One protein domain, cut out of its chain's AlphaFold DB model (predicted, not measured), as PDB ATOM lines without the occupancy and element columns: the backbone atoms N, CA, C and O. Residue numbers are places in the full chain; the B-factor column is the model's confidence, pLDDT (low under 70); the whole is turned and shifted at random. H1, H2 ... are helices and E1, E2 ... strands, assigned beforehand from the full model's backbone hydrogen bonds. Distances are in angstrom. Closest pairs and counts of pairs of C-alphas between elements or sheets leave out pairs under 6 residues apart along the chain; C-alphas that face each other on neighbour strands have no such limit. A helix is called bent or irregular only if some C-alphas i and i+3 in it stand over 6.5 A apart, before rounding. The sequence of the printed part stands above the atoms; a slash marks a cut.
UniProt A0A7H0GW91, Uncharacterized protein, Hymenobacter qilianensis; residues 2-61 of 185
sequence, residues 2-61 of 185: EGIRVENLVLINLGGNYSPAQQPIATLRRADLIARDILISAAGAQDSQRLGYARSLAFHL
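What this domain is: This is residues 2 to 61 of the 185 residues of an uncharacterized protein of Hymenobacter qilianensis (UniProt A0A7H0GW91). A narrow, three-stranded ribbon of sheet is bent into a wide U: the long hairpin of E1 and E2 makes its base and both its arms, and the shorter E3 lies beside E2 along the base and one arm. The small helix H1 sits at the end of the arm that E3 shares. The printed part has 60 residues, with E1, E2, H1 and E3 in that order along the chain; the sheet runs E1, E2, E3, antiparallel throughout, and the class is mostly strand. The whole is loose, with a radius of gyration of the C-alphas of 14.9 A, and flat, spanning 45 by 23 by 12 A.

Where its parts are: E1, residues 3 to 18, measures 33.7 A and begins at C-alpha 3, (312.493, 367.989, 226.322). E2, residues 26 to 41, measures 33.3 A. E3, residues 53 to 61, measures 21.6 A and ends at C-alpha 61, (297.494, 371.707, 251.892). H1, residues 42 to 46, measures 6.5 A.

How they stand to each other: The sheet is twisted, with E1 and E3 as edge strands. E1 bends by 83 degrees at residue 7, E2 by 88 degrees at residue 37 and E3 by 72 degrees at residue 56. E1 and E2 form an antiparallel hairpin at 172 degrees; N 4 and O 40 are 2.8 A apart, and N 18 and O 26 2.8 A, both within hydrogen-bond range. E2 and E3 are antiparallel at 167 degrees, with N 39 and O 53 at 2.8 A and N 32 and O 60 at 2.8 A, also within range. H1 is on the sheet but only grazes it, with residues 42 to 45. The closest C-alphas of E1 and H1, those of Gly 3 and Ala 42, are 6.3 A apart. In H1 every O i to N i+4 pair is within hydrogen-bond range.

The domain as a whole: The C-alphas farthest apart, those of Glu 2 and Gln 23, are 45.2 A apart. The printed part has no cut; the link from E2 to H1 is tight, and those from E1 to E2 and from H1 to E3 are short. The mean pLDDT of the printed part is 83.3, with residues 21 to 24 and 44 to 52 under 70.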
ATOM      1  N   GLU A   2     313.625 370.806 222.601       81.75
ATOM      2  CA  GLU A   2     313.560 369.386 222.943       81.75
ATOM      3  C   GLU A   2     313.504 369.215 224.462       81.75
ATOM      4  O   GLU A   2     314.121 369.969 225.225       81.75
ATOM      5  N   GLY A   3     312.707 368.254 224.911       82.94
ATOM      6  CA  GLY A   3     312.493 367.989 226.322       82.94
ATOM      7  C   GLY A   3     311.468 366.887 226.532       82.94
ATOM      8  O   GLY A   3     310.726 366.521 225.622       82.94
ATOM      9  N   ILE A   4     311.426 366.373 227.754       88.12
ATOM     10  CA  ILE A   4     310.431 365.397 228.178       88.12
ATOM     11  C   ILE A   4     309.171 366.164 228.561       88.12
ATOM     12  O   ILE A   4     309.203 367.053 229.418       88.12
ATOM     13  N   ARG A   5     308.054 365.817 227.920       89.31
ATOM     14  CA  ARG A   5     306.740 366.345 228.273       89.31
ATOM     15  C   ARG A   5     306.008 365.336 229.143       89.31
ATOM     16  O   ARG A   5     305.783 364.205 228.730       89.31
ATOM     17  N   VAL A   6     305.616 365.769 230.332       90.44
ATOM     18  CA  VAL A   6     304.758 365.009 231.241       90.44
ATOM     19  C   VAL A   6     303.394 365.678 231.243       90.44
ATOM     20  O   VAL A   6     303.256 366.826 231.664       90.44
ATOM     21  N   GLU A   7     302.378 364.984 230.745       92.06
ATOM     22  CA  GLU A   7     301.032 365.556 230.644       92.06
ATOM     23  C   GLU A   7     300.429 365.839 232.016       92.06
ATOM     24  O   GLU A   7     299.843 366.899 232.227       92.06
ATOM     25  N   ASN A   8     300.597 364.907 232.955       93.00
ATOM     26  CA  ASN A   8     300.050 365.005 234.298       93.00
ATOM     27  C   ASN A   8     301.036 364.435 235.318       93.00
ATOM     28  O   ASN A   8     301.473 363.294 235.204       93.00
ATOM     29  N   LEU A   9     301.328 365.227 236.345       93.19
ATOM     30  CA  LEU A   9     301.976 364.782 237.570       93.19
ATOM     31  C   LEU A   9     301.013 365.024 238.725       93.19
ATOM     32  O   LEU A   9     300.554 366.148 238.944       93.19
ATOM     33  N   VAL A  10     300.727 363.963 239.467       95.44
ATOM     34  CA  VAL A  10     299.838 364.004 240.621       95.44
ATOM     35  C   VAL A  10     300.575 363.409 241.808       95.44
ATOM     36  O   VAL A  10     301.024 362.267 241.761       95.44
ATOM     37  N   LEU A  11     300.689 364.193 242.872       95.31
ATOM     38  CA  LEU A  11     301.152 363.743 244.176       95.31
ATOM     39  C   LEU A  11     299.988 363.915 245.146       95.31
ATOM     40  O   LEU A  11     299.385 364.984 245.202       95.31
ATOM     41  N   ILE A  12     299.653 362.871 245.892       96.12
ATOM     42  CA  ILE A  12     298.524 362.874 246.825       96.12
ATOM     43  C   ILE A  12     298.975 362.390 248.188       96.12
ATOM     44  O   ILE A  12     299.878 361.558 248.285       96.12
ATOM     45  N   ASN A  13     298.309 362.883 249.230       94.56
ATOM     46  CA  ASN A  13     298.537 362.460 250.610       94.56
ATOM     47  C   ASN A  13     299.998 362.610 251.064       94.56
ATOM     48  O   ASN A  13     300.487 361.822 251.872       94.56
ATOM     49  N   LEU A  14     300.694 363.637 250.570       93.81
ATOM     50  CA  LEU A  14     302.020 363.973 251.071       93.81
ATOM     51  C   LEU A  14     301.893 364.544 252.484       93.81
ATOM     52  O   LEU A  14     301.082 365.430 252.734       93.81
ATOM     53  N   GLY A  15     302.710 364.067 253.410       94.12
ATOM     54  CA  GLY A  15     302.754 364.564 254.779       94.12
ATOM     55  C   GLY A  15     304.181 364.554 255.291       94.12
ATOM     56  O   GLY A  15     305.045 363.863 254.753       94.12
ATOM     57  N   GLY A  16     304.447 365.340 256.324       93.19
ATOM     58  CA  GLY A  16     305.785 365.409 256.882       93.19
ATOM     59  C   GLY A  16     305.888 366.311 258.094       93.19
ATOM     60  O   GLY A  16     305.021 367.139 258.368       93.19
ATOM     61  N   ASN A  17     306.994 366.143 258.806       91.25
ATOM     62  CA  ASN A  17     307.383 366.971 259.934       91.25
ATOM     63  C   ASN A  17     308.752 367.580 259.633       91.25
ATOM     64  O   ASN A  17     309.620 366.904 259.079       91.25
ATOM     65  N   TYR A  18     308.955 368.837 260.011       85.44
ATOM     66  CA  TYR A  18     310.239 369.518 259.915       85.44
ATOM     67  C   TYR A  18     310.767 369.840 261.314       85.44
ATOM     68  O   TYR A  18     310.147 370.601 262.065       85.44
ATOM     69  N   SER A  19     311.927 369.267 261.641       84.25
ATOM     70  CA  SER A  19     312.547 369.325 262.968       84.25
ATOM     71  C   SER A  19     314.058 369.563 262.835       84.25
ATOM     72  O   SER A  19     314.816 368.596 262.772       84.25
ATOM     73  N   PRO A  20     314.543 370.815 262.799       73.94
ATOM     74  CA  PRO A  20     315.981 371.077 262.737       73.94
ATOM     75  C   PRO A  20     316.724 370.707 264.039       73.94
ATOM     76  O   PRO A  20     317.940 370.567 264.007       73.94
ATOM     77  N   ALA A  21     316.022 370.522 265.169       64.56
ATOM     78  CA  ALA A  21     316.618 370.189 266.472       64.56
ATOM     79  C   ALA A  21     315.683 369.338 267.370       64.56
ATOM     80  O   ALA A  21     315.253 369.780 268.431       64.56
ATOM     81  N   GLN A  22     315.335 368.122 266.927       58.84
ATOM     82  CA  GLN A  22     314.552 367.093 267.659       58.84
ATOM     83  C   GLN A  22     313.102 367.437 268.072       58.84
ATOM     84  O   GLN A  22     312.344 366.522 268.383       58.84
ATOM     85  N   GLN A  23     312.658 368.694 267.988       59.62
ATOM     86  CA  GLN A  23     311.247 369.079 268.130       59.62
ATOM     87  C   GLN A  23     310.689 369.576 266.787       59.62
ATOM     88  O   GLN A  23     311.341 370.407 266.142       59.62
ATOM     89  N   PRO A  24     309.513 369.086 266.338       60.84
ATOM     90  CA  PRO A  24     308.902 369.562 265.106       60.84
ATOM     91  C   PRO A  24     308.488 371.017 265.268       60.84
ATOM     92  O   PRO A  24     307.628 371.355 266.080       60.84
ATOM     93  N   ILE A  25     309.115 371.881 264.473       82.81
ATOM     94  CA  ILE A  25     308.736 373.292 264.375       82.81
ATOM     95  C   ILE A  25     307.715 373.516 263.261       82.81
ATOM     96  O   ILE A  25     307.160 374.604 263.167       82.81
ATOM     97  N   ALA A  26     307.460 372.508 262.421       88.50
ATOM     98  CA  ALA A  26     306.346 372.497 261.485       88.50
ATOM     99  C   ALA A  26     305.875 371.068 261.184       88.50
ATOM    100  O   ALA A  26     306.690 370.165 260.995       88.50
ATOM    101  N   THR A  27     304.563 370.887 261.077       92.69
ATOM    102  CA  THR A  27     303.906 369.641 260.684       92.69
ATOM    103  C   THR A  27     302.915 369.928 259.562       92.69
ATOM    104  O   THR A  27     302.114 370.860 259.625       92.69
ATOM    105  N   LEU A  28     302.974 369.100 258.525       94.69
ATOM    106  CA  LEU A  28     302.076 369.080 257.379       94.69
ATOM    107  C   LEU A  28     301.376 367.723 257.368       94.69
ATOM    108  O   LEU A  28     302.015 366.697 257.136       94.69
ATOM    109  N   ARG A  29     300.065 367.702 257.619       95.44
ATOM    110  CA  ARG A  29     299.311 366.438 257.659       95.44
ATOM    111  C   ARG A  29     298.994 365.902 256.275       95.44
ATOM    112  O   ARG A  29     299.049 364.693 256.074       95.44
ATOM    113  N   ARG A  30     298.622 366.787 255.351       95.94
ATOM    114  CA  ARG A  30     298.274 366.403 253.986       95.94
ATOM    115  C   ARG A  30     298.581 367.512 252.997       95.94
ATOM    116  O   ARG A  30     298.220 368.666 253.217       95.94
ATOM    117  N   ALA A  31     299.163 367.120 251.880       96.44
ATOM    118  CA  ALA A  31     299.355 367.921 250.699       96.44
ATOM    119  C   ALA A  31     299.052 367.091 249.454       96.44
ATOM    120  O   ALA A  31     299.562 365.984 249.280       96.44
ATOM    121  N   ASP A  32     298.240 367.676 248.586       97.19
ATOM    122  CA  ASP A  32     297.976 367.181 247.248       97.19
ATOM    123  C   ASP A  32     298.528 368.218 246.258       97.19
ATOM    124  O   ASP A  32     298.287 369.420 246.411       97.19
ATOM    125  N   LEU A  33     299.273 367.769 245.254       95.62
ATOM    126  CA  LEU A  33     299.842 368.591 244.193       95.62
ATOM    127  C   LEU A  33     299.444 368.008 242.844       95.62
ATOM    128  O   LEU A  33     299.613 366.819 242.587       95.62
ATOM    129  N   ILE A  34     298.942 368.871 241.970       95.31
ATOM    130  CA  ILE A  34     298.598 368.534 240.595       95.31
ATOM    131  C   ILE A  34     299.308 369.528 239.691       95.31
ATOM    132  O   ILE A  34     299.089 370.738 239.780       95.31
ATOM    133  N   ALA A  35     300.138 369.012 238.797       93.44
ATOM    134  CA  ALA A  35     300.777 369.782 237.747       93.44
ATOM    135  C   ALA A  35     300.433 369.163 236.388       93.44
ATOM    136  O   ALA A  35     300.430 367.941 236.240       93.44
ATOM    137  N   ARG A  36     300.111 370.009 235.406       92.75
ATOM    138  CA  ARG A  36     299.761 369.582 234.044       92.75
ATOM    139  C   ARG A  36     300.635 370.258 233.007       92.75
ATOM    140  O   ARG A  36     301.039 371.409 233.199       92.75
ATOM    141  N   ASP A  37     300.846 369.546 231.903       90.56
ATOM    142  CA  ASP A  37     301.685 369.958 230.779       90.56
ATOM    143  C   ASP A  37     303.053 370.451 231.263       90.56
ATOM    144  O   ASP A  37     303.416 371.619 231.100       90.56
ATOM    145  N   ILE A  38     303.787 369.561 231.925       87.69
ATOM    146  CA  ILE A  38     305.120 369.844 232.439       87.69
ATOM    147  C   ILE A  38     306.123 369.598 231.319       87.69
ATOM    148  O   ILE A  38     306.242 368.484 230.816       87.69
ATOM    149  N   LEU A  39     306.863 370.633 230.943       86.94
ATOM    150  CA  LEU A  39     308.012 370.528 230.061       86.94
ATOM    151  C   LEU A  39     309.286 370.524 230.901       86.94
ATOM    152  O   LEU A  39     309.669 371.544 231.483       86.94
ATOM    153  N   ILE A  40     309.961 369.381 230.917       84.62
ATOM    154  CA  ILE A  40     311.301 369.226 231.470       84.62
ATOM    155  C   ILE A  40     312.268 369.334 230.293       84.62
ATOM    156  O   ILE A  40     312.313 368.461 229.431       84.62
ATOM    157  N   SER A  41     313.017 370.431 230.220       81.38
ATOM    158  CA  SER A  41     313.998 370.662 229.152       81.38
ATOM    159  C   SER A  41     315.420 370.476 229.670       81.38
ATOM    160  O   SER A  41     315.676 370.686 230.855       81.38
ATOM    161  N   ALA A  42     316.361 370.153 228.780       75.31
ATOM    162  CA  ALA A  42     317.782 370.046 229.129       75.31
ATOM    163  C   ALA A  42     318.330 371.344 229.760       75.31
ATOM    164  O   ALA A  42     319.092 371.298 230.721       75.31
ATOM    165  N   ALA A  43     317.860 372.505 229.291       70.25
ATOM    166  CA  ALA A  43     318.205 373.802 229.874       70.25
ATOM    167  C   ALA A  43     317.669 373.979 231.310       70.25
ATOM    168  O   ALA A  43     318.311 374.630 232.127       70.25
ATOM    169  N   GLY A  44     316.509 373.395 231.627       63.84
ATOM    170  CA  GLY A  44     315.977 373.358 232.994       63.84
ATOM    171  C   GLY A  44     316.646 372.306 233.885       63.84
ATOM    172  O   GLY A  44     316.651 372.445 235.099       63.84
ATOM    173  N   ALA A  45     317.244 371.265 233.301       63.22
ATOM    174  CA  ALA A  45     317.999 370.265 234.055       63.22
ATOM    175  C   ALA A  45     319.373 370.784 234.520       63.22
ATOM    176  O   ALA A  45     319.874 370.330 235.546       63.22
ATOM    177  N   GLN A  46     319.974 371.735 233.792       65.06
ATOM    178  CA  GLN A  46     321.264 372.336 234.164       65.06
ATOM    179  C   GLN A  46     321.154 373.500 235.158       65.06
ATOM    180  O   GLN A  46     322.129 373.818 235.832       65.06
ATOM    181  N   ASP A  47     319.978 374.114 235.279       63.25
ATOM    182  CA  ASP A  47     319.693 375.142 236.278       63.25
ATOM    183  C   ASP A  47     318.618 374.606 237.230       63.25
ATOM    184  O   ASP A  47     317.428 374.634 236.922       63.25
ATOM    185  N   SER A  48     319.028 374.118 238.404       53.81
ATOM    186  CA  SER A  48     318.118 373.575 239.424       53.81
ATOM    187  C   SER A  48     317.165 374.619 240.019       53.81
ATOM    188  O   SER A  48     316.241 374.256 240.746       53.81
ATOM    189  N   GLN A  49     317.330 375.907 239.688       54.56
ATOM    190  CA  GLN A  49     316.335 376.944 239.972       54.56
ATOM    191  C   GLN A  49     315.256 377.051 238.880       54.56
ATOM    192  O   GLN A  49     314.236 377.710 239.079       54.56
ATOM    193  N   ARG A  50     315.440 376.381 237.737       59.91
ATOM    194  CA  ARG A  50     314.525 376.311 236.587       59.91
ATOM    195  C   ARG A  50     313.999 374.891 236.405       59.91
ATOM    196  O   ARG A  50     314.149 374.282 235.348       59.91
ATOM    197  N   LEU A  51     313.341 374.374 237.441       53.12
ATOM    198  CA  LEU A  51     312.689 373.059 237.457       53.12
ATOM    199  C   LEU A  51     311.467 373.022 236.515       53.12
ATOM    200  O   LEU A  51     310.326 372.977 236.957       53.12
ATOM    201  N   GLY A  52     311.706 373.065 235.204       64.25
ATOM    202  CA  GLY A  52     310.690 372.929 234.160       64.25
ATOM    203  C   GLY A  52     309.608 374.017 234.135       64.25
ATOM    204  O   GLY A  52     309.549 374.924 234.963       64.25
ATOM    205  N   TYR A  53     308.734 373.928 233.134       73.12
ATOM    206  CA  TYR A  53     307.537 374.765 233.024       73.12
ATOM    207  C   TYR A  53     306.306 373.883 233.152       73.12
ATOM    208  O   TYR A  53     306.196 372.915 232.413       73.12
ATOM    209  N   ALA A  54     305.372 374.229 234.034       82.56
ATOM    210  CA  ALA A  54     304.038 373.636 234.053       82.56
ATOM    211  C   ALA A  54     303.032 374.658 233.523       82.56
ATOM    212  O   ALA A  54     303.044 375.817 233.948       82.56
ATOM    213  N   ARG A  55     302.138 374.241 232.620       86.00
ATOM    214  CA  ARG A  55     301.055 375.117 232.140       86.00
ATOM    215  C   ARG A  55     300.073 375.455 233.255       86.00
ATOM    216  O   ARG A  55     299.574 376.575 233.320       86.00
ATOM    217  N   SER A  56     299.790 374.478 234.112       89.50
ATOM    218  CA  SER A  56     298.961 374.669 235.294       89.50
ATOM    219  C   SER A  56     299.535 373.913 236.478       89.50
ATOM    220  O   SER A  56     299.867 372.733 236.375       89.50
ATOM    221  N   LEU A  57     299.574 374.598 237.609       91.94
ATOM    222  CA  LEU A  57     299.875 374.075 238.928       91.94
ATOM    223  C   LEU A  57     298.698 374.356 239.865       91.94
ATOM    224  O   LEU A  57     298.188 375.485 239.908       91.94
ATOM    225  N   ALA A  58     298.311 373.342 240.629       94.69
ATOM    226  CA  ALA A  58     297.390 373.447 241.744       94.69
ATOM    227  C   ALA A  58     297.929 372.658 242.938       94.69
ATOM    228  O   ALA A  58     298.502 371.580 242.774       94.69
ATOM    229  N   PHE A  59     297.733 373.183 244.144       95.12
ATOM    230  CA  PHE A  59     298.019 372.439 245.362       95.12
ATOM    231  C   PHE A  59     296.953 372.682 246.422       95.12
ATOM    232  O   PHE A  59     296.328 373.746 246.486       95.12
ATOM    233  N   HIS A  60     296.768 371.677 247.264       97.44
ATOM    234  CA  HIS A  60     295.908 371.719 248.427       97.44
ATOM    235  C   HIS A  60     296.694 371.212 249.626       97.44
ATOM    236  O   HIS A  60     297.093 370.054 249.653       97.44
ATOM    237  N   LEU A  61     296.921 372.080 250.605       96.94
ATOM    238  CA  LEU A  61     297.494 371.707 251.892       96.94
ATOM    239  C   LEU A  61     296.377 371.687 252.927       96.94
ATOM    240  O   LEU A  61     295.518 372.569 252.905       96.94
TER     241      LEU A  61